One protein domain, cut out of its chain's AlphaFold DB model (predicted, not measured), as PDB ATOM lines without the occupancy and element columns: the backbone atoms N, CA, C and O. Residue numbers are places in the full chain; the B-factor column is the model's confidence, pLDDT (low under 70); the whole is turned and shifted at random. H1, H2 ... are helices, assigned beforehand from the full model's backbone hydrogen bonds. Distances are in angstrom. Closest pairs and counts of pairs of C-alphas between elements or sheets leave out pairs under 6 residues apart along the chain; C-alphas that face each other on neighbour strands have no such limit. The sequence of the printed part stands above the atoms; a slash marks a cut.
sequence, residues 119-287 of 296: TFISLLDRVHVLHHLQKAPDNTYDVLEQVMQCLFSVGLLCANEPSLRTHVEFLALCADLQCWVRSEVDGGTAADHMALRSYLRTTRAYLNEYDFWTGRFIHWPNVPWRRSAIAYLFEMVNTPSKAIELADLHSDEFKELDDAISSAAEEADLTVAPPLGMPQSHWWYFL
ATOM      1  N   THR A 119     -14.786  40.907   1.724       94.50
ATOM      2  CA  THR A 119     -14.919  40.514   0.316       94.50
ATOM      3  C   THR A 119     -15.996  39.446   0.124       94.50
ATOM      4  O   THR A 119     -16.830  39.590  -0.765       94.50
ATOM      5  N   PHE A 120     -16.044  38.424   0.987       95.69
ATOM      6  CA  PHE A 120     -17.063  37.372   0.933       95.69
ATOM      7  C   PHE A 120     -18.469  37.956   1.075       95.69
ATOM      8  O   PHE A 120     -19.320  37.728   0.217       95.69
ATOM      9  N   ILE A 121     -18.676  38.793   2.099       94.06
ATOM     10  CA  ILE A 121     -19.956  39.476   2.321       94.06
ATOM     11  C   ILE A 121     -20.328  40.309   1.093       94.06
ATOM     12  O   ILE A 121     -21.436  40.176   0.593       94.06
ATOM     13  N   SER A 122     -19.403  41.116   0.564       92.12
ATOM     14  CA  SER A 122     -19.669  41.988  -0.588       92.12
ATOM     15  C   SER A 122     -20.054  41.218  -1.861       92.12
ATOM     16  O   SER A 122     -20.902  41.677  -2.627       92.12
ATOM     17  N   LEU A 123     -19.468  40.035  -2.077       94.56
ATOM     18  CA  LEU A 123     -19.747  39.191  -3.240       94.56
ATOM     19  C   LEU A 123     -21.114  38.525  -3.138       94.56
ATOM     20  O   LEU A 123     -21.903  38.639  -4.074       94.56
ATOM     21  N   LEU A 124     -21.417  37.893  -1.999       93.38
ATOM     22  CA  LEU A 124     -22.765  37.392  -1.706       93.38
ATOM     23  C   LEU A 124     -23.786  38.504  -1.902       93.38
ATOM     24  O   LEU A 124     -24.826  38.347  -2.544       93.38
ATOM     25  N   ASP A 125     -23.418  39.677  -1.401       91.31
ATOM     26  CA  ASP A 125     -24.293  40.810  -1.391       91.31
ATOM     27  C   ASP A 125     -24.645  41.297  -2.796       91.31
ATOM     28  O   ASP A 125     -25.805  41.635  -3.069       91.31
ATOM     29  N   ARG A 126     -23.651  41.276  -3.681       92.25
ATOM     30  CA  ARG A 126     -23.791  41.561  -5.101       92.25
ATOM     31  C   ARG A 126     -24.614  40.496  -5.821       92.25
ATOM     32  O   ARG A 126     -25.465  40.875  -6.622       92.25
ATOM     33  N   VAL A 127     -24.434  39.206  -5.521       91.69
ATOM     34  CA  VAL A 127     -25.232  38.136  -6.150       91.69
ATOM     35  C   VAL A 127     -26.717  38.309  -5.847       91.69
ATOM     36  O   VAL A 127     -27.510  38.306  -6.781       91.69
ATOM     37  N   HIS A 128     -27.104  38.559  -4.593       86.94
ATOM     38  CA  HIS A 128     -28.518  38.773  -4.257       86.94
ATOM     39  C   HIS A 128     -29.124  39.980  -4.995       86.94
ATOM     40  O   HIS A 128     -30.267  39.928  -5.449       86.94
ATOM     41  N   VAL A 129     -28.366  41.073  -5.154       88.88
ATOM     42  CA  VAL A 129     -28.825  42.249  -5.916       88.88
ATOM     43  C   VAL A 129     -29.008  41.900  -7.391       88.88
ATOM     44  O   VAL A 129     -30.062  42.182  -7.957       88.88
ATOM     45  N   LEU A 130     -28.015  41.254  -8.005       89.88
ATOM     46  CA  LEU A 130     -28.066  40.842  -9.409       89.88
ATOM     47  C   LEU A 130     -29.210  39.856  -9.669       89.88
ATOM     48  O   LEU A 130     -29.954  40.024 -10.630       89.88
ATOM     49  N   HIS A 131     -29.418  38.905  -8.763       86.06
ATOM     50  CA  HIS A 131     -30.527  37.959  -8.801       86.06
ATOM     51  C   HIS A 131     -31.894  38.664  -8.815       86.06
ATOM     52  O   HIS A 131     -32.806  38.289  -9.548       86.06
ATOM     53  N   HIS A 132     -32.050  39.740  -8.040       83.94
ATOM     54  CA  HIS A 132     -33.271  40.544  -8.083       83.94
ATOM     55  C   HIS A 132     -33.429  41.338  -9.387       83.94
ATOM     56  O   HIS A 132     -34.559  41.494  -9.855       83.94
ATOM     57  N   LEU A 133     -32.329  41.828  -9.969       85.69
ATOM     58  CA  LEU A 133     -32.332  42.592 -11.225       85.69
ATOM     59  C   LEU A 133     -32.613  41.726 -12.457       85.69
ATOM     60  O   LEU A 133     -33.210  42.213 -13.414       85.69
ATOM     61  N   GLN A 134     -32.242  40.446 -12.415       81.12
ATOM     62  CA  GLN A 134     -32.441  39.479 -13.497       81.12
ATOM     63  C   GLN A 134     -33.911  39.341 -13.940       81.12
ATOM     64  O   GLN A 134     -34.193  38.934 -15.061       81.12
ATOM     65  N   LYS A 135     -34.872  39.739 -13.100       75.44
ATOM     66  CA  LYS A 135     -36.302  39.745 -13.452       75.44
ATOM     67  C   LYS A 135     -36.655  40.691 -14.615       75.44
ATOM     68  O   LYS A 135     -37.795  40.666 -15.073       75.44
ATOM     69  N   ALA A 136     -35.721  41.524 -15.081       78.00
ATOM     70  CA  ALA A 136     -35.872  42.342 -16.280       78.00
ATOM     71  C   ALA A 136     -35.340  41.601 -17.532       78.00
ATOM     72  O   ALA A 136     -34.159  41.259 -17.568       78.00
ATOM     73  N   PRO A 137     -36.162  41.391 -18.581       74.94
ATOM     74  CA  PRO A 137     -35.822  40.524 -19.719       74.94
ATOM     75  C   PRO A 137     -34.677  41.043 -20.603       74.94
ATOM     76  O   PRO A 137     -33.987  40.245 -21.234       74.94
ATOM     77  N   ASP A 138     -34.449  42.358 -20.643       80.94
ATOM     78  CA  ASP A 138     -33.530  42.981 -21.606       80.94
ATOM     79  C   ASP A 138     -32.045  42.907 -21.199       80.94
ATOM     80  O   ASP A 138     -31.183  43.310 -21.975       80.94
ATOM     81  N   ASN A 139     -31.720  42.406 -19.998       81.56
ATOM     82  CA  ASN A 139     -30.345  42.398 -19.475       81.56
ATOM     83  C   ASN A 139     -29.915  41.065 -18.834       81.56
ATOM     84  O   ASN A 139     -29.013  41.009 -17.997       81.56
ATOM     85  N   THR A 140     -30.579  39.966 -19.187       83.38
ATOM     86  CA  THR A 140     -30.387  38.680 -18.503       83.38
ATOM     87  C   THR A 140     -28.958  38.142 -18.639       83.38
ATOM     88  O   THR A 140     -28.424  37.587 -17.680       83.38
ATOM     89  N   TYR A 141     -28.313  38.330 -19.798       87.69
ATOM     90  CA  TYR A 141     -26.966  37.804 -20.047       87.69
ATOM     91  C   TYR A 141     -25.882  38.533 -19.241       87.69
ATOM     92  O   TYR A 141     -25.117  37.878 -18.536       87.69
ATOM     93  N   ASP A 142     -25.829  39.871 -19.276       90.19
ATOM     94  CA  ASP A 142     -24.781  40.618 -18.559       90.19
ATOM     95  C   ASP A 142     -24.947  40.504 -17.040       90.19
ATOM     96  O   ASP A 142     -23.968  40.532 -16.289       90.19
ATOM     97  N   VAL A 143     -26.190  40.368 -16.567       91.12
ATOM     98  CA  VAL A 143     -26.470  40.074 -15.159       91.12
ATOM     99  C   VAL A 143     -25.947  38.685 -14.799       91.12
ATOM    100  O   VAL A 143     -25.252  38.555 -13.791       91.12
ATOM    101  N   LEU A 144     -26.215  37.666 -15.623       92.25
ATOM    102  CA  LEU A 144     -25.712  36.311 -15.393       92.25
ATOM    103  C   LEU A 144     -24.182  36.257 -15.397       92.25
ATOM    104  O   LEU A 144     -23.598  35.657 -14.501       92.25
ATOM    105  N   GLU A 145     -23.523  36.917 -16.348       94.50
ATOM    106  CA  GLU A 145     -22.061  37.016 -16.400       94.50
ATOM    107  C   GLU A 145     -21.494  37.552 -15.076       94.50
ATOM    108  O   GLU A 145     -20.570  36.976 -14.496       94.50
ATOM    109  N   GLN A 146     -22.082  38.631 -14.554       95.62
ATOM    110  CA  GLN A 146     -21.665  39.212 -13.279       95.62
ATOM    111  C   GLN A 146     -21.948  38.289 -12.091       95.62
ATOM    112  O   GLN A 146     -21.138  38.235 -11.161       95.62
ATOM    113  N   VAL A 147     -23.067  37.558 -12.111       94.69
ATOM    114  CA  VAL A 147     -23.351  36.523 -11.110       94.69
ATOM    115  C   VAL A 147     -22.255  35.461 -11.161       94.69
ATOM    116  O   VAL A 147     -21.642  35.203 -10.130       94.69
ATOM    117  N   MET A 148     -21.914  34.927 -12.337       96.06
ATOM    118  CA  MET A 148     -20.877  33.899 -12.491       96.06
ATOM    119  C   MET A 148     -19.501  34.365 -12.006       96.06
ATOM    120  O   MET A 148     -18.801  33.609 -11.334       96.06
ATOM    121  N   GLN A 149     -19.121  35.618 -12.264       96.50
ATOM    122  CA  GLN A 149     -17.882  36.196 -11.722       96.50
ATOM    123  C   GLN A 149     -17.887  36.239 -10.188       96.50
ATOM    124  O   GLN A 149     -16.878  35.937  -9.540       96.50
ATOM    125  N   CYS A 150     -19.030  36.595  -9.593       96.44
ATOM    126  CA  CYS A 150     -19.181  36.582  -8.143       96.44
ATOM    127  C   CYS A 150     -19.125  35.152  -7.596       96.44
ATOM    128  O   CYS A 150     -18.411  34.919  -6.624       96.44
ATOM    129  N   LEU A 151     -19.799  34.195  -8.239       95.12
ATOM    130  CA  LEU A 151     -19.792  32.783  -7.844       95.12
ATOM    131  C   LEU A 151     -18.400  32.172  -7.910       95.12
ATOM    132  O   LEU A 151     -17.990  31.499  -6.970       95.12
ATOM    133  N   PHE A 152     -17.645  32.460  -8.968       95.94
ATOM    134  CA  PHE A 152     -16.247  32.057  -9.080       95.94
ATOM    135  C   PHE A 152     -15.415  32.581  -7.903       95.94
ATOM    136  O   PHE A 152     -14.683  31.828  -7.262       95.94
ATOM    137  N   SER A 153     -15.576  33.863  -7.573       96.44
ATOM    138  CA  SER A 153     -14.847  34.503  -6.474       96.44
ATOM    139  C   SER A 153     -15.252  33.941  -5.103       96.44
ATOM    140  O   SER A 153     -14.396  33.692  -4.257       96.44
ATOM    141  N   VAL A 154     -16.547  33.688  -4.888       96.00
ATOM    142  CA  VAL A 154     -17.074  33.028  -3.682       96.00
ATOM    143  C   VAL A 154     -16.541  31.600  -3.574       96.00
ATOM    144  O   VAL A 154     -16.087  31.202  -2.505       96.00
ATOM    145  N   GLY A 155     -16.536  30.847  -4.674       94.56
ATOM    146  CA  GLY A 155     -15.991  29.494  -4.742       94.56
ATOM    147  C   GLY A 155     -14.514  29.438  -4.349       94.56
ATOM    148  O   GLY A 155     -14.128  28.589  -3.544       94.56
ATOM    149  N   LEU A 156     -13.706  30.390  -4.830       94.75
ATOM    150  CA  LEU A 156     -12.301  30.531  -4.439       94.75
ATOM    151  C   LEU A 156     -12.130  30.862  -2.951       94.75
ATOM    152  O   LEU A 156     -11.255  30.299  -2.293       94.75
ATOM    153  N   LEU A 157     -12.961  31.750  -2.396       95.75
ATOM    154  CA  LEU A 157     -12.931  32.058  -0.962       95.75
ATOM    155  C   LEU A 157     -13.294  30.826  -0.127       95.75
ATOM    156  O   LEU A 157     -12.572  30.495   0.805       95.75
ATOM    157  N   CYS A 158     -14.342  30.094  -0.505       94.94
ATOM    158  CA  CYS A 158     -14.752  28.862   0.168       94.94
ATOM    159  C   CYS A 158     -13.743  27.716   0.019       94.94
ATOM    160  O   CYS A 158     -13.726  26.811   0.849       94.94
ATOM    161  N   ALA A 159     -12.939  27.702  -1.045       92.19
ATOM    162  CA  ALA A 159     -11.873  26.719  -1.211       92.19
ATOM    163  C   ALA A 159     -10.670  27.027  -0.302       92.19
ATOM    164  O   ALA A 159     -10.078  26.110   0.262       92.19
ATOM    165  N   ASN A 160     -10.357  28.312  -0.108       93.50
ATOM    166  CA  ASN A 160      -9.332  28.762   0.835       93.50
ATOM    167  C   ASN A 160      -9.787  28.660   2.301       93.50
ATOM    168  O   ASN A 160      -8.985  28.351   3.178       93.50
ATOM    169  N   GLU A 161     -11.074  28.891   2.566       96.06
ATOM    170  CA  GLU A 161     -11.675  28.857   3.897       96.06
ATOM    171  C   GLU A 161     -12.951  27.987   3.899       96.06
ATOM    172  O   GLU A 161     -14.072  28.491   3.766       96.06
ATOM    173  N   PRO A 162     -12.816  26.655   4.067       95.12
ATOM    174  CA  PRO A 162     -13.944  25.722   3.986       95.12
ATOM    175  C   PRO A 162     -15.066  25.964   5.005       95.12
ATOM    176  O   PRO A 162     -16.209  25.585   4.748       95.12
ATOM    177  N   SER A 163     -14.778  26.616   6.139       95.81
ATOM    178  CA  SER A 163     -15.783  27.003   7.142       95.81
ATOM    179  C   SER A 163     -16.847  27.954   6.595       95.81
ATOM    180  O   SER A 163     -17.957  27.978   7.118       95.81
ATOM    181  N   LEU A 164     -16.564  28.691   5.515       95.88
ATOM    182  CA  LEU A 164     -17.554  29.560   4.875       95.88
ATOM    183  C   LEU A 164     -18.718  28.768   4.261       95.88
ATOM    184  O   LEU A 164     -19.832  29.282   4.192       95.88
ATOM    185  N   ARG A 165     -18.501  27.502   3.876       94.69
ATOM    186  CA  ARG A 165     -19.524  26.655   3.233       94.69
ATOM    187  C   ARG A 165     -20.659  26.241   4.170       94.69
ATOM    188  O   ARG A 165     -21.739  25.893   3.708       94.69
ATOM    189  N   THR A 166     -20.423  26.246   5.481       94.38
ATOM    190  CA  THR A 166     -21.452  25.923   6.483       94.38
ATOM    191  C   THR A 166     -22.159  27.168   7.015       94.38
ATOM    192  O   THR A 166     -23.089  27.053   7.813       94.38
ATOM    193  N   HIS A 167     -21.741  28.361   6.583       94.88
ATOM    194  CA  HIS A 167     -22.307  29.614   7.050       94.88
ATOM    195  C   HIS A 167     -23.711  29.856   6.468       94.88
ATOM    196  O   HIS A 167     -23.967  29.584   5.297       94.88
ATOM    197  N   VAL A 168     -24.617  30.435   7.267       92.75
ATOM    198  CA  VAL A 168     -26.032  30.642   6.888       92.75
ATOM    199  C   VAL A 168     -26.201  31.457   5.602       92.75
ATOM    200  O   VAL A 168     -27.053  31.139   4.782       92.75
ATOM    201  N   GLU A 169     -25.349  32.459   5.391       93.00
ATOM    202  CA  GLU A 169     -25.355  33.293   4.179       93.00
ATOM    203  C   GLU A 169     -24.962  32.509   2.918       93.00
ATOM    204  O   GLU A 169     -25.544  32.700   1.855       93.00
ATOM    205  N   PHE A 170     -24.008  31.578   3.034       94.25
ATOM    206  CA  PHE A 170     -23.642  30.709   1.917       94.25
ATOM    207  C   PHE A 170     -24.781  29.748   1.580       94.25
ATOM    208  O   PHE A 170     -25.128  29.575   0.418       94.25
ATOM    209  N   LEU A 171     -25.411  29.165   2.603       92.69
ATOM    210  CA  LEU A 171     -26.564  28.283   2.417       92.69
ATOM    211  C   LEU A 171     -27.763  29.027   1.807       92.69
ATOM    212  O   LEU A 171     -28.468  28.459   0.973       92.69
ATOM    213  N   ALA A 172     -27.973  30.292   2.184       90.44
ATOM    214  CA  ALA A 172     -28.982  31.157   1.577       90.44
ATOM    215  C   ALA A 172     -28.673  31.433   0.099       90.44
ATOM    216  O   ALA A 172     -29.556  31.276  -0.739       90.44
ATOM    217  N   LEU A 173     -27.415  31.742  -0.239       91.88
ATOM    218  CA  LEU A 173     -26.974  31.846  -1.631       91.88
ATOM    219  C   LEU A 173     -27.252  30.546  -2.402       91.88
ATOM    220  O   LEU A 173     -27.841  30.595  -3.476       91.88
ATOM    221  N   CYS A 174     -26.862  29.385  -1.871       91.81
ATOM    222  CA  CYS A 174     -27.126  28.092  -2.506       91.81
ATOM    223  C   CYS A 174     -28.624  27.879  -2.771       91.81
ATOM    224  O   CYS A 174     -28.994  27.365  -3.825       91.81
ATOM    225  N   ALA A 175     -29.489  28.273  -1.832       88.12
ATOM    226  CA  ALA A 175     -30.937  28.189  -1.993       88.12
ATOM    227  C   ALA A 175     -31.461  29.138  -3.085       88.12
ATOM    228  O   ALA A 175     -32.309  28.725  -3.874       88.12
ATOM    229  N   ASP A 176     -30.934  30.360  -3.172       86.38
ATOM    230  CA  ASP A 176     -31.292  31.314  -4.227       86.38
ATOM    231  C   ASP A 176     -30.849  30.804  -5.608       86.38
ATOM    232  O   ASP A 176     -31.632  30.796  -6.555       86.38
ATOM    233  N   LEU A 177     -29.626  30.282  -5.720       88.44
ATOM    234  CA  LEU A 177     -29.088  29.751  -6.977       88.44
ATOM    235  C   LEU A 177     -29.806  28.491  -7.463       88.44
ATOM    236  O   LEU A 177     -29.776  28.203  -8.657       88.44
ATOM    237  N   GLN A 178     -30.487  27.750  -6.583       85.81
ATOM    238  CA  GLN A 178     -31.254  26.575  -7.000       85.81
ATOM    239  C   GLN A 178     -32.307  26.909  -8.059       85.81
ATOM    240  O   GLN A 178     -32.603  26.043  -8.878       85.81
ATOM    241  N   CYS A 179     -32.869  28.123  -8.087       79.25
ATOM    242  CA  CYS A 179     -33.872  28.468  -9.099       79.25
ATOM    243  C   CYS A 179     -33.302  28.544 -10.526       79.25
ATOM    244  O   CYS A 179     -34.037  28.288 -11.472       79.25
ATOM    245  N   TRP A 180     -31.996  28.793 -10.680       75.50
ATOM    246  CA  TRP A 180     -31.331  28.857 -11.987       75.50
ATOM    247  C   TRP A 180     -31.131  27.492 -12.629       75.50
ATOM    248  O   TRP A 180     -30.887  27.400 -13.829       75.50
ATOM    249  N   VAL A 181     -31.153  26.441 -11.808       76.00
ATOM    250  CA  VAL A 181     -30.719  25.112 -12.231       76.00
ATOM    251  C   VAL A 181     -31.796  24.045 -12.044       76.00
ATOM    252  O   VAL A 181     -31.735  22.992 -12.672       76.00
ATOM    253  N   ARG A 182     -32.823  24.313 -11.229       74.75
ATOM    254  CA  ARG A 182     -34.027  23.476 -11.149       74.75
ATOM    255  C   ARG A 182     -34.823  23.546 -12.440       74.75
ATOM    256  O   ARG A 182     -34.999  24.635 -12.964       74.75
ATOM    257  N   SER A 183     -35.348  22.398 -12.866       61.72
ATOM    258  CA  SER A 183     -36.170  22.258 -14.069       61.72
ATOM    259  C   SER A 183     -37.380  23.207 -14.087       61.72
ATOM    260  O   SER A 183     -37.880  23.619 -13.035       61.72
ATOM    261  N   GLU A 184     -37.920  23.472 -15.283       61.66
ATOM    262  CA  GLU A 184     -39.185  24.209 -15.462       61.66
ATOM    263  C   GLU A 184     -40.342  23.626 -14.630       61.66
ATOM    264  O   GLU A 184     -41.247  24.354 -14.220       61.66
ATOM    265  N   VAL A 185     -40.306  22.321 -14.335       57.75
ATOM    266  CA  VAL A 185     -41.334  21.622 -13.549       57.75
ATOM    267  C   VAL A 185     -41.277  22.012 -12.064       57.75
ATOM    268  O   VAL A 185     -42.307  22.019 -11.392       57.75
ATOM    269  N   ASP A 186     -40.107  22.420 -11.563       60.16
ATOM    270  CA  ASP A 186     -39.851  22.731 -10.147       60.16
ATOM    271  C   ASP A 186     -39.782  24.237  -9.842       60.16
ATOM    272  O   ASP A 186     -39.284  24.649  -8.784       60.16
ATOM    273  N   GLY A 187     -40.287  25.067 -10.761       60.56
ATOM    274  CA  GLY A 187     -40.380  26.518 -10.600       60.56
ATOM    275  C   GLY A 187     -39.194  27.321 -11.141       60.56
ATOM    276  O   GLY A 187     -39.127  28.518 -10.860       60.56
ATOM    277  N   GLY A 188     -38.284  26.704 -11.905       67.00
ATOM    278  CA  GLY A 188     -37.349  27.442 -12.760       67.00
ATOM    279  C   GLY A 188     -38.090  28.079 -13.939       67.00
ATOM    280  O   GLY A 188     -39.072  27.521 -14.432       67.00
ATOM    281  N   THR A 189     -37.668  29.259 -14.401       75.69
ATOM    282  CA  THR A 189     -38.251  29.828 -15.624       75.69
ATOM    283  C   THR A 189     -37.483  29.340 -16.852       75.69
ATOM    284  O   THR A 189     -36.262  29.181 -16.817       75.69
ATOM    285  N   ALA A 190     -38.176  29.161 -17.981       81.75
ATOM    286  CA  ALA A 190     -37.544  28.876 -19.275       81.75
ATOM    287  C   ALA A 190     -36.405  29.863 -19.604       81.75
ATOM    288  O   ALA A 190     -35.413  29.511 -20.243       81.75
ATOM    289  N   ALA A 191     -36.550  31.112 -19.146       83.00
ATOM    290  CA  ALA A 191     -35.571  32.173 -19.327       83.00
ATOM    291  C   ALA A 191     -34.267  31.916 -18.554       83.00
ATOM    292  O   ALA A 191     -33.196  32.167 -19.104       83.00
ATOM    293  N   ASP A 192     -34.335  31.369 -17.335       81.50
ATOM    294  CA  ASP A 192     -33.156  31.083 -16.504       81.50
ATOM    295  C   ASP A 192     -32.281  29.999 -17.149       81.50
ATOM    296  O   ASP A 192     -31.079  30.192 -17.362       81.50
ATOM    297  N   HIS A 193     -32.900  28.896 -17.580       84.62
ATOM    298  CA  HIS A 193     -32.201  27.834 -18.307       84.62
ATOM    299  C   HIS A 193     -31.634  28.320 -19.639       84.62
ATOM    300  O   HIS A 193     -30.530  27.934 -20.032       84.62
ATOM    301  N   MET A 194     -32.383  29.163 -20.356       87.44
ATOM    302  CA  MET A 194     -31.923  29.734 -21.616       87.44
ATOM    303  C   MET A 194     -30.710  30.644 -21.402       87.44
ATOM    304  O   MET A 194     -29.779  30.595 -22.205       87.44
ATOM    305  N   ALA A 195     -30.678  31.414 -20.311       89.06
ATOM    306  CA  ALA A 195     -29.541  32.250 -19.949       89.06
ATOM    307  C   ALA A 195     -28.300  31.403 -19.634       89.06
ATOM    308  O   ALA A 195     -27.236  31.658 -20.198       89.06
ATOM    309  N   LEU A 196     -28.434  30.347 -18.821       90.56
ATOM    310  CA  LEU A 196     -27.319  29.443 -18.510       90.56
ATOM    311  C   LEU A 196     -26.794  28.717 -19.760       90.56
ATOM    312  O   LEU A 196     -25.585  28.675 -19.996       90.56
ATOM    313  N   ARG A 197     -27.689  28.212 -20.619       90.94
ATOM    314  CA  ARG A 197     -27.314  27.619 -21.916       90.94
ATOM    315  C   ARG A 197     -26.638  28.631 -22.835       90.94
ATOM    316  O   ARG A 197     -25.666  28.292 -23.505       90.94
ATOM    317  N   SER A 198     -27.133  29.867 -22.880       92.56
ATOM    318  CA  SER A 198     -26.508  30.951 -23.639       92.56
ATOM    319  C   SER A 198     -25.099  31.236 -23.118       92.56
ATOM    320  O   SER A 198     -24.166  31.298 -23.911       92.56
ATOM    321  N   TYR A 199     -24.909  31.293 -21.800       95.12
ATOM    322  CA  TYR A 199     -23.600  31.460 -21.173       95.12
ATOM    323  C   TYR A 199     -22.619  30.335 -21.540       95.12
ATOM    324  O   TYR A 199     -21.493  30.625 -21.955       95.12
ATOM    325  N   LEU A 200     -23.046  29.069 -21.476       94.62
ATOM    326  CA  LEU A 200     -22.253  27.909 -21.910       94.62
ATOM    327  C   LEU A 200     -21.868  28.001 -23.393       94.62
ATOM    328  O   LEU A 200     -20.693  27.887 -23.741       94.62
ATOM    329  N   ARG A 201     -22.842  28.280 -24.267       94.75
ATOM    330  CA  ARG A 201     -22.624  28.399 -25.718       94.75
ATOM    331  C   ARG A 201     -21.684  29.545 -26.073       94.75
ATOM    332  O   ARG A 201     -20.814  29.354 -26.916       94.75
ATOM    333  N   THR A 202     -21.814  30.703 -25.427       96.12
ATOM    334  CA  THR A 202     -20.896  31.833 -25.629       96.12
ATOM    335  C   THR A 202     -19.493  31.498 -25.135       96.12
ATOM    336  O   THR A 202     -18.518  31.780 -25.823       96.12
ATOM    337  N   THR A 203     -19.375  30.835 -23.980       96.62
ATOM    338  CA  THR A 203     -18.074  30.382 -23.457       96.62
ATOM    339  C   THR A 203     -17.405  29.395 -24.414       96.62
ATOM    340  O   THR A 203     -16.201  29.479 -24.628       96.62
ATOM    341  N   ARG A 204     -18.179  28.516 -25.060       96.12
ATOM    342  CA  ARG A 204     -17.672  27.657 -26.137       96.12
ATOM    343  C   ARG A 204     -17.301  28.457 -27.386       96.12
ATOM    344  O   ARG A 204     -16.273  28.186 -27.989       96.12
ATOM    345  N   ALA A 205     -18.105  29.443 -27.783       96.25
ATOM    346  CA  ALA A 205     -17.835  30.265 -28.965       96.25
ATOM    347  C   ALA A 205     -16.507  31.036 -28.861       96.25
ATOM    348  O   ALA A 205     -15.829  31.193 -29.870       96.25
ATOM    349  N   TYR A 206     -16.087  31.417 -27.651       96.38
ATOM    350  CA  TYR A 206     -14.766  32.007 -27.388       96.38
ATOM    351  C   TYR A 206     -13.586  31.118 -27.796       96.38
ATOM    352  O   TYR A 206     -12.505  31.640 -28.061       96.38
ATOM    353  N   LEU A 207     -13.786  29.800 -27.882       94.69
ATOM    354  CA  LEU A 207     -12.783  28.855 -28.381       94.69
ATOM    355  C   LEU A 207     -12.697  28.837 -29.911       94.69
ATOM    356  O   LEU A 207     -11.738  28.305 -30.445       94.69
ATOM    357  N   ASN A 208     -13.653  29.428 -30.631       94.50
ATOM    358  CA  ASN A 208     -13.601  29.514 -32.096       94.50
ATOM    359  C   ASN A 208     -12.874  30.777 -32.585       94.50
ATOM    360  O   ASN A 208     -12.562  30.898 -33.769       94.50
ATOM    361  N   GLU A 209     -12.618  31.736 -31.694       94.94
ATOM    362  CA  GLU A 209     -11.972  33.006 -32.024       94.94
ATOM    363  C   GLU A 209     -10.451  32.891 -31.873       94.94
ATOM    364  O   GLU A 209      -9.852  33.313 -30.877       94.94
ATOM    365  N   TYR A 210      -9.828  32.275 -32.879       93.25
ATOM    366  CA  TYR A 210      -8.381  32.096 -32.970       93.25
ATOM    367  C   TYR A 210      -7.726  33.212 -33.786       93.25
ATOM    368  O   TYR A 210      -8.069  33.435 -34.950       93.25
ATOM    369  N   ASP A 211      -6.746  33.895 -33.196       92.88
ATOM    370  CA  ASP A 211      -5.920  34.862 -33.907       92.88
ATOM    371  C   ASP A 211      -4.679  34.174 -34.482       92.88
ATOM    372  O   ASP A 211      -3.701  33.884 -33.785       92.88
ATOM    373  N   PHE A 212      -4.718  33.958 -35.797       90.19
ATOM    374  CA  PHE A 212      -3.628  33.355 -36.557       90.19
ATOM    375  C   PHE A 212      -2.310  34.137 -36.450       90.19
ATOM    376  O   PHE A 212      -1.238  33.545 -36.549       90.19
ATOM    377  N   TRP A 213      -2.361  35.454 -36.228       90.19
ATOM    378  CA  TRP A 213      -1.158  36.288 -36.168       90.19
ATOM    379  C   TRP A 213      -0.413  36.154 -34.845       90.19
ATOM    380  O   TRP A 213       0.816  36.191 -34.825       90.19
ATOM    381  N   THR A 214      -1.142  36.002 -33.739       89.19
ATOM    382  CA  THR A 214      -0.544  35.808 -32.412       89.19
ATOM    383  C   THR A 214      -0.383  34.335 -32.044       89.19
ATOM    384  O   THR A 214       0.316  34.032 -31.074       89.19
ATOM    385  N   GLY A 215      -0.992  33.426 -32.814       88.38
ATOM    386  CA  GLY A 215      -0.990  31.990 -32.551       88.38
ATOM    387  C   GLY A 215      -1.760  31.631 -31.279       88.38
ATOM    388  O   GLY A 215      -1.382  30.694 -30.575       88.38
ATOM    389  N   ARG A 216      -2.772  32.433 -30.915       90.50
ATOM    390  CA  ARG A 216      -3.487  32.347 -29.634       90.50
ATOM    391  C   ARG A 216      -4.982  32.569 -29.826       90.50
ATOM    392  O   ARG A 216      -5.408  33.354 -30.668       90.50
ATOM    393  N   PHE A 217      -5.785  31.935 -28.978       91.62
ATOM    394  CA  PHE A 217      -7.213  32.232 -28.885       91.62
ATOM    395  C   PHE A 217      -7.425  33.570 -28.169       91.62
ATOM    396  O   PHE A 217      -6.956  33.764 -27.043       91.62
ATOM    397  N   ILE A 218      -8.157  34.484 -28.809       94.50
ATOM    398  CA  ILE A 218      -8.357  35.871 -28.351       94.50
ATOM    399  C   ILE A 218      -8.994  35.895 -26.957       94.50
ATOM    400  O   ILE A 218      -8.605  36.670 -26.081       94.50
ATOM    401  N   HIS A 219      -9.959  35.006 -26.735       95.81
ATOM    402  CA  HIS A 219     -10.768  34.966 -25.524       95.81
ATOM    403  C   HIS A 219     -10.343  33.896 -24.520       95.81
ATOM    404  O   HIS A 219     -11.018  33.724 -23.500       95.81
ATOM    405  N   TRP A 220      -9.209  33.222 -24.745       93.44
ATOM    406  CA  TRP A 220      -8.724  32.188 -23.832       93.44
ATOM    407  C   TRP A 220      -8.658  32.623 -22.365       93.44
ATOM    408  O   TRP A 220      -9.121  31.856 -21.530       93.44
ATOM    409  N   PRO A 221      -8.211  33.844 -21.999       91.81
ATOM    410  CA  PRO A 221      -8.181  34.259 -20.595       91.81
ATOM    411  C   PRO A 221      -9.544  34.210 -19.884       91.81
ATOM    412  O   PRO A 221      -9.587  34.156 -18.655       91.81
ATOM    413  N   ASN A 222     -10.651  34.222 -20.638       94.31
ATOM    414  CA  ASN A 222     -11.998  34.175 -20.085       94.31
ATOM    415  C   ASN A 222     -12.541  32.755 -19.901       94.31
ATOM    416  O   ASN A 222     -13.340  32.523 -18.998       94.31
ATOM    417  N   VAL A 223     -12.120  31.796 -20.724       94.69
ATOM    418  CA  VAL A 223     -12.693  30.441 -20.718       94.69
ATOM    419  C   VAL A 223     -12.450  29.698 -19.388       94.69
ATOM    420  O   VAL A 223     -13.425  29.197 -18.821       94.69
ATOM    421  N   PRO A 224     -11.224  29.680 -18.815       93.38
ATOM    422  CA  PRO A 224     -10.925  29.007 -17.554       93.38
ATOM    423  C   PRO A 224     -11.857  29.379 -16.404       93.38
ATOM    424  O   PRO A 224     -12.484  28.507 -15.803       93.38
ATOM    425  N   TRP A 225     -11.968  30.674 -16.098       94.88
ATOM    426  CA  TRP A 225     -12.748  31.118 -14.947       94.88
ATOM    427  C   TRP A 225     -14.246  30.927 -15.188       94.88
ATOM    428  O   TRP A 225     -14.959  30.560 -14.257       94.88
ATOM    429  N   ARG A 226     -14.722  31.101 -16.432       95.94
ATOM    430  CA  ARG A 226     -16.132  30.888 -16.784       95.94
ATOM    431  C   ARG A 226     -16.549  29.439 -16.583       95.94
ATOM    432  O   ARG A 226     -17.592  29.190 -15.981       95.94
ATOM    433  N   ARG A 227     -15.717  28.494 -17.029       94.25
ATOM    434  CA  ARG A 227     -15.924  27.057 -16.813       94.25
ATOM    435  C   ARG A 227     -15.894  26.719 -15.324       94.25
ATOM    436  O   ARG A 227     -16.781  26.022 -14.837       94.25
ATOM    437  N   SER A 228     -14.920  27.239 -14.575       93.62
ATOM    438  CA  SER A 228     -14.855  27.042 -13.121       93.62
ATOM    439  C   SER A 228     -16.067  27.626 -12.386       93.62
ATOM    440  O   SER A 228     -16.531  27.020 -11.426       93.62
ATOM    441  N   ALA A 229     -16.610  28.765 -12.828       94.75
ATOM    442  CA  ALA A 229     -17.827  29.348 -12.259       94.75
ATOM    443  C   ALA A 229     -19.023  28.393 -12.381       94.75
ATOM    444  O   ALA A 229     -19.777  28.231 -11.426       94.75
ATOM    445  N   ILE A 230     -19.155  27.713 -13.525       92.94
ATOM    446  CA  ILE A 230     -20.190  26.696 -13.751       92.94
ATOM    447  C   ILE A 230     -19.979  25.489 -12.828       92.94
ATOM    448  O   ILE A 230     -20.927  25.024 -12.202       92.94
ATOM    449  N   ALA A 231     -18.738  25.010 -12.691       90.69
ATOM    450  CA  ALA A 231     -18.424  23.914 -11.774       90.69
ATOM    451  C   ALA A 231     -18.794  24.265 -10.321       90.69
ATOM    452  O   ALA A 231     -19.439  23.469  -9.642       90.69
ATOM    453  N   TYR A 232     -18.474  25.485  -9.876       92.44
ATOM    454  CA  TYR A 232     -18.873  25.979  -8.558       92.44
ATOM    455  C   TYR A 232     -20.387  26.125  -8.412       92.44
ATOM    456  O   TYR A 232     -20.919  25.770  -7.366       92.44
ATOM    457  N   LEU A 233     -21.095  26.612  -9.436       92.50
ATOM    458  CA  LEU A 233     -22.557  26.678  -9.417       92.50
ATOM    459  C   LEU A 233     -23.155  25.286  -9.181       92.50
ATOM    460  O   LEU A 233     -24.001  25.123  -8.301       92.50
ATOM    461  N   PHE A 234     -22.680  24.273  -9.909       88.38
ATOM    462  CA  PHE A 234     -23.133  22.900  -9.712       88.38
ATOM    463  C   PHE A 234     -22.763  22.364  -8.331       88.38
ATOM    464  O   PHE A 234     -23.619  21.786  -7.672       88.38
ATOM    465  N   GLU A 235     -21.545  22.598  -7.843       89.19
ATOM    466  CA  GLU A 235     -21.140  22.214  -6.485       89.19
ATOM    467  C   GLU A 235     -22.043  22.852  -5.411       89.19
ATOM    468  O   GLU A 235     -22.474  22.174  -4.480       89.19
ATOM    469  N   MET A 236     -22.369  24.140  -5.555       89.62
ATOM    470  CA  MET A 236     -23.210  24.892  -4.618       89.62
ATOM    471  C   MET A 236     -24.665  24.410  -4.612       89.62
ATOM    472  O   MET A 236     -25.322  24.451  -3.571       89.62
ATOM    473  N   VAL A 237     -25.182  23.977  -5.763       85.44
ATOM    474  CA  VAL A 237     -26.581  23.557  -5.931       85.44
ATOM    475  C   VAL A 237     -26.771  22.055  -5.667       85.44
ATOM    476  O   VAL A 237     -27.847  21.637  -5.215       85.44
ATOM    477  N   ASN A 238     -25.729  21.244  -5.866       78.00
ATOM    478  CA  ASN A 238     -25.740  19.797  -5.663       78.00
ATOM    479  C   ASN A 238     -25.740  19.426  -4.176       78.00
ATOM    480  O   ASN A 238     -24.746  19.007  -3.587       78.00
ATOM    481  N   THR A 239     -26.923  19.495  -3.573       68.31
ATOM    482  CA  THR A 239     -27.219  18.688  -2.382       68.31
ATOM    483  C   THR A 239     -27.197  17.194  -2.747       68.31
ATOM    484  O   THR A 239     -27.576  16.848  -3.871       68.31
ATOM    485  N   PRO A 240     -26.813  16.280  -1.828       60.81
ATOM    486  CA  PRO A 240     -26.664  14.848  -2.131       60.81
ATOM    487  C   PRO A 240     -27.905  14.205  -2.765       60.81
ATOM    488  O   PRO A 240     -27.801  13.228  -3.495       60.81
ATOM    489  N   SER A 241     -29.086  14.763  -2.496       60.91
ATOM    490  CA  SER A 241     -30.372  14.272  -2.991       60.91
ATOM    491  C   SER A 241     -30.740  14.770  -4.396       60.91
ATOM    492  O   SER A 241     -31.645  14.204  -4.994       60.91
ATOM    493  N   LYS A 242     -30.090  15.823  -4.913       63.56
ATOM    494  CA  LYS A 242     -30.472  16.519  -6.163       63.56
ATOM    495  C   LYS A 242     -29.388  16.537  -7.243       63.56
ATOM    496  O   LYS A 242     -29.615  17.060  -8.325       63.56
ATOM    497  N   ALA A 243     -28.226  15.948  -6.965       58.09
ATOM    498  CA  ALA A 243     -27.086  15.961  -7.880       58.09
ATOM    499  C   ALA A 243     -27.332  15.225  -9.213       58.09
ATOM    500  O   ALA A 243     -26.650  15.502 -10.192       58.09
ATOM    501  N   ILE A 244     -28.293  14.296  -9.254       59.53
ATOM    502  CA  ILE A 244     -28.531  13.423 -10.414       59.53
ATOM    503  C   ILE A 244     -29.349  14.144 -11.500       59.53
ATOM    504  O   ILE A 244     -28.908  14.221 -12.638       59.53
ATOM    505  N   GLU A 245     -30.483  14.759 -11.151       64.94
ATOM    506  CA  GLU A 245     -31.391  15.412 -12.123       64.94
ATOM    507  C   GLU A 245     -30.755  16.618 -12.830       64.94
ATOM    508  O   GLU A 245     -31.054  16.954 -13.975       64.94
ATOM    509  N   LEU A 246     -29.869  17.286 -12.106       63.81
ATOM    510  CA  LEU A 246     -29.291  18.567 -12.468       63.81
ATOM    511  C   LEU A 246     -28.048  18.390 -13.347       63.81
ATOM    512  O   LEU A 246     -27.799  19.196 -14.245       63.81
ATOM    513  N   ALA A 247     -27.325  17.286 -13.127       63.50
ATOM    514  CA  ALA A 247     -26.328  16.793 -14.060       63.50
ATOM    515  C   ALA A 247     -26.985  16.471 -15.407       63.50
ATOM    516  O   ALA A 247     -26.479  16.914 -16.426       63.50
ATOM    517  N   ASP A 248     -28.142  15.805 -15.433       74.75
ATOM    518  CA  ASP A 248     -28.749  15.360 -16.691       74.75
ATOM    519  C   ASP A 248     -29.189  16.525 -17.603       74.75
ATOM    520  O   ASP A 248     -28.919  16.486 -18.802       74.75
ATOM    521  N   LEU A 249     -29.782  17.599 -17.060       75.69
ATOM    522  CA  LEU A 249     -30.370  18.687 -17.868       75.69
ATOM    523  C   LEU A 249     -29.350  19.530 -18.661       75.69
ATOM    524  O   LEU A 249     -29.694  20.088 -19.709       75.69
ATOM    525  N   HIS A 250     -28.124  19.642 -18.145       79.94
ATOM    526  CA  HIS A 250     -27.039  20.444 -18.724       79.94
ATOM    527  C   HIS A 250     -25.767  19.625 -19.004       79.94
ATOM    528  O   HIS A 250     -24.734  20.200 -19.356       79.94
ATOM    529  N   SER A 251     -25.824  18.297 -18.834       82.44
ATOM    530  CA  SER A 251     -24.674  17.401 -19.024       82.44
ATOM    531  C   SER A 251     -24.106  17.505 -20.428       82.44
ATOM    532  O   SER A 251     -22.889  17.593 -20.574       82.44
ATOM    533  N   ASP A 252     -24.973  17.537 -21.439       88.25
ATOM    534  CA  ASP A 252     -24.567  17.587 -22.839       88.25
ATOM    535  C   ASP A 252     -23.838  18.899 -23.157       88.25
ATOM    536  O   ASP A 252     -22.718  18.859 -23.656       88.25
ATOM    537  N   GLU A 253     -24.392  20.067 -22.806       90.69
ATOM    538  CA  GLU A 253     -23.719  21.343 -23.093       90.69
ATOM    539  C   GLU A 253     -22.429  21.541 -22.288       90.69
ATOM    540  O   GLU A 253     -21.483  22.160 -22.780       90.69
ATOM    541  N   PHE A 254     -22.378  21.034 -21.055       88.56
ATOM    542  CA  PHE A 254     -21.161  21.083 -20.249       88.56
ATOM    543  C   PHE A 254     -20.076  20.171 -20.828       88.56
ATOM    544  O   PHE A 254     -18.931  20.593 -20.975       88.56
ATOM    545  N   LYS A 255     -20.452  18.954 -21.234       89.19
ATOM    546  CA  LYS A 255     -19.553  18.019 -21.908       89.19
ATOM    547  C   LYS A 255     -19.048  18.585 -23.233       89.19
ATOM    548  O   LYS A 255     -17.854  18.538 -23.482       89.19
ATOM    549  N   GLU A 256     -19.920  19.180 -24.046       92.69
ATOM    550  CA  GLU A 256     -19.523  19.836 -25.298       92.69
ATOM    551  C   GLU A 256     -18.517  20.975 -25.069       92.69
ATOM    552  O   GLU A 256     -17.639  21.197 -25.904       92.69
ATOM    553  N   LEU A 257     -18.638  21.722 -23.965       93.38
ATOM    554  CA  LEU A 257     -17.656  22.740 -23.590       93.38
ATOM    555  C   LEU A 257     -16.319  22.108 -23.179       93.38
ATOM    556  O   LEU A 257     -15.276  22.557 -23.648       93.38
ATOM    557  N   ASP A 258     -16.342  21.082 -22.327       91.62
ATOM    558  CA  ASP A 258     -15.132  20.389 -21.871       91.62
ATOM    559  C   ASP A 258     -14.401  19.682 -23.042       91.62
ATOM    560  O   ASP A 258     -13.172  19.765 -23.143       91.62
ATOM    561  N   ASP A 259     -15.140  19.077 -23.980       92.12
ATOM    562  CA  ASP A 259     -14.610  18.484 -25.217       92.12
ATOM    563  C   ASP A 259     -13.970  19.563 -26.113       92.12
ATOM    564  O   ASP A 259     -12.867  19.375 -26.630       92.12
ATOM    565  N   ALA A 260     -14.610  20.732 -26.253       93.56
ATOM    566  CA  ALA A 260     -14.066  21.847 -27.029       93.56
ATOM    567  C   ALA A 260     -12.788  22.435 -26.404       93.56
ATOM    568  O   ALA A 260     -11.843  22.752 -27.126       93.56
ATOM    569  N   ILE A 261     -12.732  22.565 -25.072       92.69
ATOM    570  CA  ILE A 261     -11.521  22.998 -24.357       92.69
ATOM    571  C   ILE A 261     -10.387  21.996 -24.588       92.69
ATOM    572  O   ILE A 261      -9.255  22.404 -24.845       92.69
ATOM    573  N   SER A 262     -10.694  20.699 -24.519       90.44
ATOM    574  CA  SER A 262      -9.715  19.631 -24.736       90.44
ATOM    575  C   SER A 262      -9.166  19.665 -26.164       90.44
ATOM    576  O   SER A 262      -7.952  19.664 -26.342       90.44
ATOM    577  N   SER A 263     -10.038  19.812 -27.168       91.31
ATOM    578  CA  SER A 263      -9.635  19.973 -28.572       91.31
ATOM    579  C   SER A 263      -8.743  21.203 -28.775       91.31
ATOM    580  O   SER A 263      -7.705  21.114 -29.420       91.31
ATOM    581  N   ALA A 264      -9.095  22.348 -28.183       90.75
ATOM    582  CA  ALA A 264      -8.286  23.563 -28.288       90.75
ATOM    583  C   ALA A 264      -6.906  23.412 -27.613       90.75
ATOM    584  O   ALA A 264      -5.925  24.003 -28.069       90.75
ATOM    585  N   ALA A 265      -6.816  22.621 -26.537       88.50
ATOM    586  CA  ALA A 265      -5.563  22.340 -25.831       88.50
ATOM    587  C   ALA A 265      -4.610  21.435 -26.629       88.50
ATOM    588  O   ALA A 265      -3.403  21.471 -26.392       88.50
ATOM    589  N   GLU A 266      -5.126  20.641 -27.570       88.62
ATOM    590  CA  GLU A 266      -4.307  19.875 -28.517       88.62
ATOM    591  C   GLU A 266      -3.701  20.772 -29.610       88.62
ATOM    592  O   GLU A 266      -2.624  20.476 -30.130       88.62
ATOM    593  N   GLU A 267      -4.364  21.885 -29.940       86.56
ATOM    594  CA  GLU A 267      -3.972  22.793 -31.026       86.56
ATOM    595  C   GLU A 267      -3.048  23.940 -30.581       86.56
ATOM    596  O   GLU A 267      -2.270  24.452 -31.390       86.56
ATOM    597  N   ALA A 268      -3.106  24.358 -29.311       87.12
ATOM    598  CA  ALA A 268      -2.330  25.488 -28.800       87.12
ATOM    599  C   ALA A 268      -1.828  25.281 -27.364       87.12
ATOM    600  O   ALA A 268      -2.416  24.555 -26.566       87.12
ATOM    601  N   ASP A 269      -0.761  26.000 -26.996       85.12
ATOM    602  CA  ASP A 269      -0.341  26.103 -25.597       85.12
ATOM    603  C   ASP A 269      -1.335  26.975 -24.820       85.12
ATOM    604  O   ASP A 269      -1.298  28.208 -24.851       85.12
ATOM    605  N   LEU A 270      -2.250  26.297 -24.137       84.88
ATOM    606  CA  LEU A 270      -3.298  26.899 -23.332       84.88
ATOM    607  C   LEU A 270      -2.903  27.075 -21.861       84.88
ATOM    608  O   LEU A 270      -3.767  27.344 -21.027       84.88
ATOM    609  N   THR A 271      -1.624  26.932 -21.499       82.00
ATOM    610  CA  THR A 271      -1.199  26.971 -20.095       82.00
ATOM    611  C   THR A 271      -1.595  28.276 -19.391       82.00
ATOM    612  O   THR A 271      -1.175  29.382 -19.727       82.00
ATOM    613  N   VAL A 272      -2.425  28.139 -18.355       80.81
ATOM    614  CA  VAL A 272      -2.832  29.226 -17.457       80.81
ATOM    615  C   VAL A 272      -2.667  28.722 -16.036       80.81
ATOM    616  O   VAL A 272      -3.219  27.681 -15.666       80.81
ATOM    617  N   ALA A 273      -1.901  29.466 -15.239       83.19
ATOM    618  CA  ALA A 273      -1.710  29.146 -13.835       83.19
ATOM    619  C   ALA A 273      -3.062  29.206 -13.095       83.19
ATOM    620  O   ALA A 273      -3.781  30.202 -13.234       83.19
ATOM    621  N   PRO A 274      -3.425  28.171 -12.316       86.62
ATOM    622  CA  PRO A 274      -4.630  28.223 -11.503       86.62
ATOM    623  C   PRO A 274      -4.516  29.340 -10.452       86.62
ATOM    624  O   PRO A 274      -3.435  29.540  -9.888       86.62
ATOM    625  N   PRO A 275      -5.614  30.053 -10.142       88.75
ATOM    626  CA  PRO A 275      -5.652  30.967  -9.007       88.75
ATOM    627  C   PRO A 275      -5.311  30.252  -7.696       88.75
ATOM    628  O   PRO A 275      -5.611  29.067  -7.520       88.75
ATOM    629  N   LEU A 276      -4.721  30.983  -6.749       87.12
ATOM    630  CA  LEU A 276      -4.392  30.440  -5.433       87.12
ATOM    631  C   LEU A 276      -5.660  29.935  -4.722       87.12
ATOM    632  O   LEU A 276      -6.635  30.672  -4.571       87.12
ATOM    633  N   GLY A 277      -5.630  28.674  -4.287       86.19
ATOM    634  CA  GLY A 277      -6.756  28.023  -3.612       86.19
ATOM    635  C   GLY A 277      -7.770  27.347  -4.533       86.19
ATOM    636  O   GLY A 277      -8.707  26.738  -4.031       86.19
ATOM    637  N   MET A 278      -7.602  27.409  -5.858       87.56
ATOM    638  CA  MET A 278      -8.484  26.709  -6.796       87.56
ATOM    639  C   MET A 278      -8.396  25.182  -6.596       87.56
ATOM    640  O   MET A 278      -7.304  24.618  -6.741       87.56
ATOM    641  N   PRO A 279      -9.510  24.476  -6.318       85.69
ATOM    642  CA  PRO A 279      -9.526  23.020  -6.310       85.69
ATOM    643  C   PRO A 279      -9.140  22.481  -7.686       85.69
ATOM    644  O   PRO A 279      -9.633  22.963  -8.708       85.69
ATOM    645  N   GLN A 280      -8.313  21.435  -7.720       83.25
ATOM    646  CA  GLN A 280      -7.886  20.824  -8.982       83.25
ATOM    647  C   GLN A 280      -9.086  20.407  -9.845       83.25
ATOM    648  O   GLN A 280      -9.137  20.742 -11.022       83.25
ATOM    649  N   SER A 281     -10.122  19.813  -9.247       79.81
ATOM    650  CA  SER A 281     -11.348  19.401  -9.952       79.81
ATOM    651  C   SER A 281     -12.105  20.539 -10.652       79.81
ATOM    652  O   SER A 281     -12.839  20.292 -11.604       79.81
ATOM    653  N   HIS A 282     -11.935  21.784 -10.200       80.56
ATOM    654  CA  HIS A 282     -12.657  22.943 -10.730       80.56
ATOM    655  C   HIS A 282     -11.865  23.683 -11.810       80.56
ATOM    656  O   HIS A 282     -12.441  24.467 -12.570       80.56
ATOM    657  N   TRP A 283     -10.561  23.424 -11.929       85.19
ATOM    658  CA  TRP A 283      -9.721  24.040 -12.949       85.19
ATOM    659  C   TRP A 283      -9.787  23.266 -14.268       85.19
ATOM    660  O   TRP A 283      -9.732  22.038 -14.281       85.19
ATOM    661  N   TRP A 284      -9.892  23.989 -15.387       71.00
ATOM    662  CA  TRP A 284     -10.027  23.419 -16.739       71.00
ATOM    663  C   TRP A 284      -8.913  22.418 -17.092       71.00
ATOM    664  O   TRP A 284      -9.155  21.454 -17.806       71.00
ATOM    665  N   TYR A 285      -7.708  22.606 -16.544       59.84
ATOM    666  CA  TYR A 285      -6.539  21.767 -16.829       59.84
ATOM    667  C   TYR A 285      -6.694  20.307 -16.360       59.84
ATOM    668  O   TYR A 285      -6.024  19.415 -16.871       59.84
ATOM    669  N   PHE A 286      -7.582  20.029 -15.398       60.09
ATOM    670  CA  PHE A 286      -7.802  18.668 -14.885       60.09
ATOM    671  C   PHE A 286      -8.875  17.887 -15.654       60.09
ATOM    672  O   PHE A 286      -9.288  16.818 -15.214       60.09
ATOM    673  N   LEU A 287      -9.253  18.356 -16.847       52.09
ATOM    674  CA  LEU A 287     -10.026  17.605 -17.844       52.09
ATOM    675  C   LEU A 287      -9.227  16.495 -18.540       52.09
ATOM    676  O   LEU A 287      -9.596  16.023 -19.611       52.09
TER     677      LEU A 287
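What this domain is: This is residues 119 to 287 of the 296 residues of the protein "Hypothetical protein" of Pyramimonas obovata (UniProt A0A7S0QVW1). Three helices, H5, H6 and H7, run up and down as a loose triangular bundle, and the helical hairpin of H1 and H2 crosses over it, with H2 packing on H5 and H6. H4 meets H5 at a corner, its residues 179 to 181 against residues 192 to 196 of H5, and packs on residues 233 to 237 of H6; the short H3 sits at the turn between H2 and H4, and residues 268 to 287 fold back from H7. The printed part has 169 residues with seven named helices, H1 to H7 in chain order, and no named strand: all helix. It is compact, with a radius of gyration of the C-alphas of 16.0 A and spans of 48 by 35 by 30 A.

How they stand to each other: Begin with H1, residues 119 to 133, and H2, residues 137 to 160, a hairpin whose closest C-alphas, of Val 127 and Val 147, are 5.5 A apart at a shallow tilt of 21 degrees, opposite ways. H3, residues 162 to 166, and H2 only just touch, with 3 pairs of C-alphas within 8 A, and only at the corner: C-alphas 158 and 164 are closest at 5.5 A. H4, residues 168 to 181, touches H1 with residues 124 to 128 of H1 alone, closest at C-alphas 124 and 173, 7.0 A. H5, residues 190 to 205, touches H4 about perpendicular at 87 degrees, with C-alphas 180 and 192 closest at 5.4 A. H6, residues 220 to 237, touches H2 about perpendicular at 79 degrees, with C-alphas 152 and 229 closest at 4.5 A. H7, residues 243 to 267, touches H5 at a shallow tilt of 16 degrees, the same way, with C-alphas 204 and 257 closest at 5.5 A; H1 and H7 are apart. In H1 and H5 every O i to N i+4 pair is within hydrogen-bond range; the counts are 18 of 20 in H2, 7 of 10 in H4, 12 of 14 in H6, 17 of 21 in H7, and 0 of 1 in H3, where 2 of 2 O i to N i+3 pairs are.

Where its parts are: Find C-alpha 119 at (-14.919, 40.514, 0.316); from there H1 runs 21.0 A. H2 runs 35.5 A with a kink of 31 degrees near residue 144. H4, H5 and H6 run 20.4, 22.0 and 26.7 A. H7 runs 33.4 A, with a kink of 65 degrees near residue 250, to C-alpha 267 at (-3.972, 22.793, -31.026).

The domain as a whole: The farthest C-alphas, of Val 168 and Trp 213, are 50.0 A apart. Look for no cut in the printed part; the link from H5 to H6 is long, at 14 residues. Mean pLDDT of the printed part is 86.5, and residues 183 to 188, 239 to 247 and 285 to 287 are under 70.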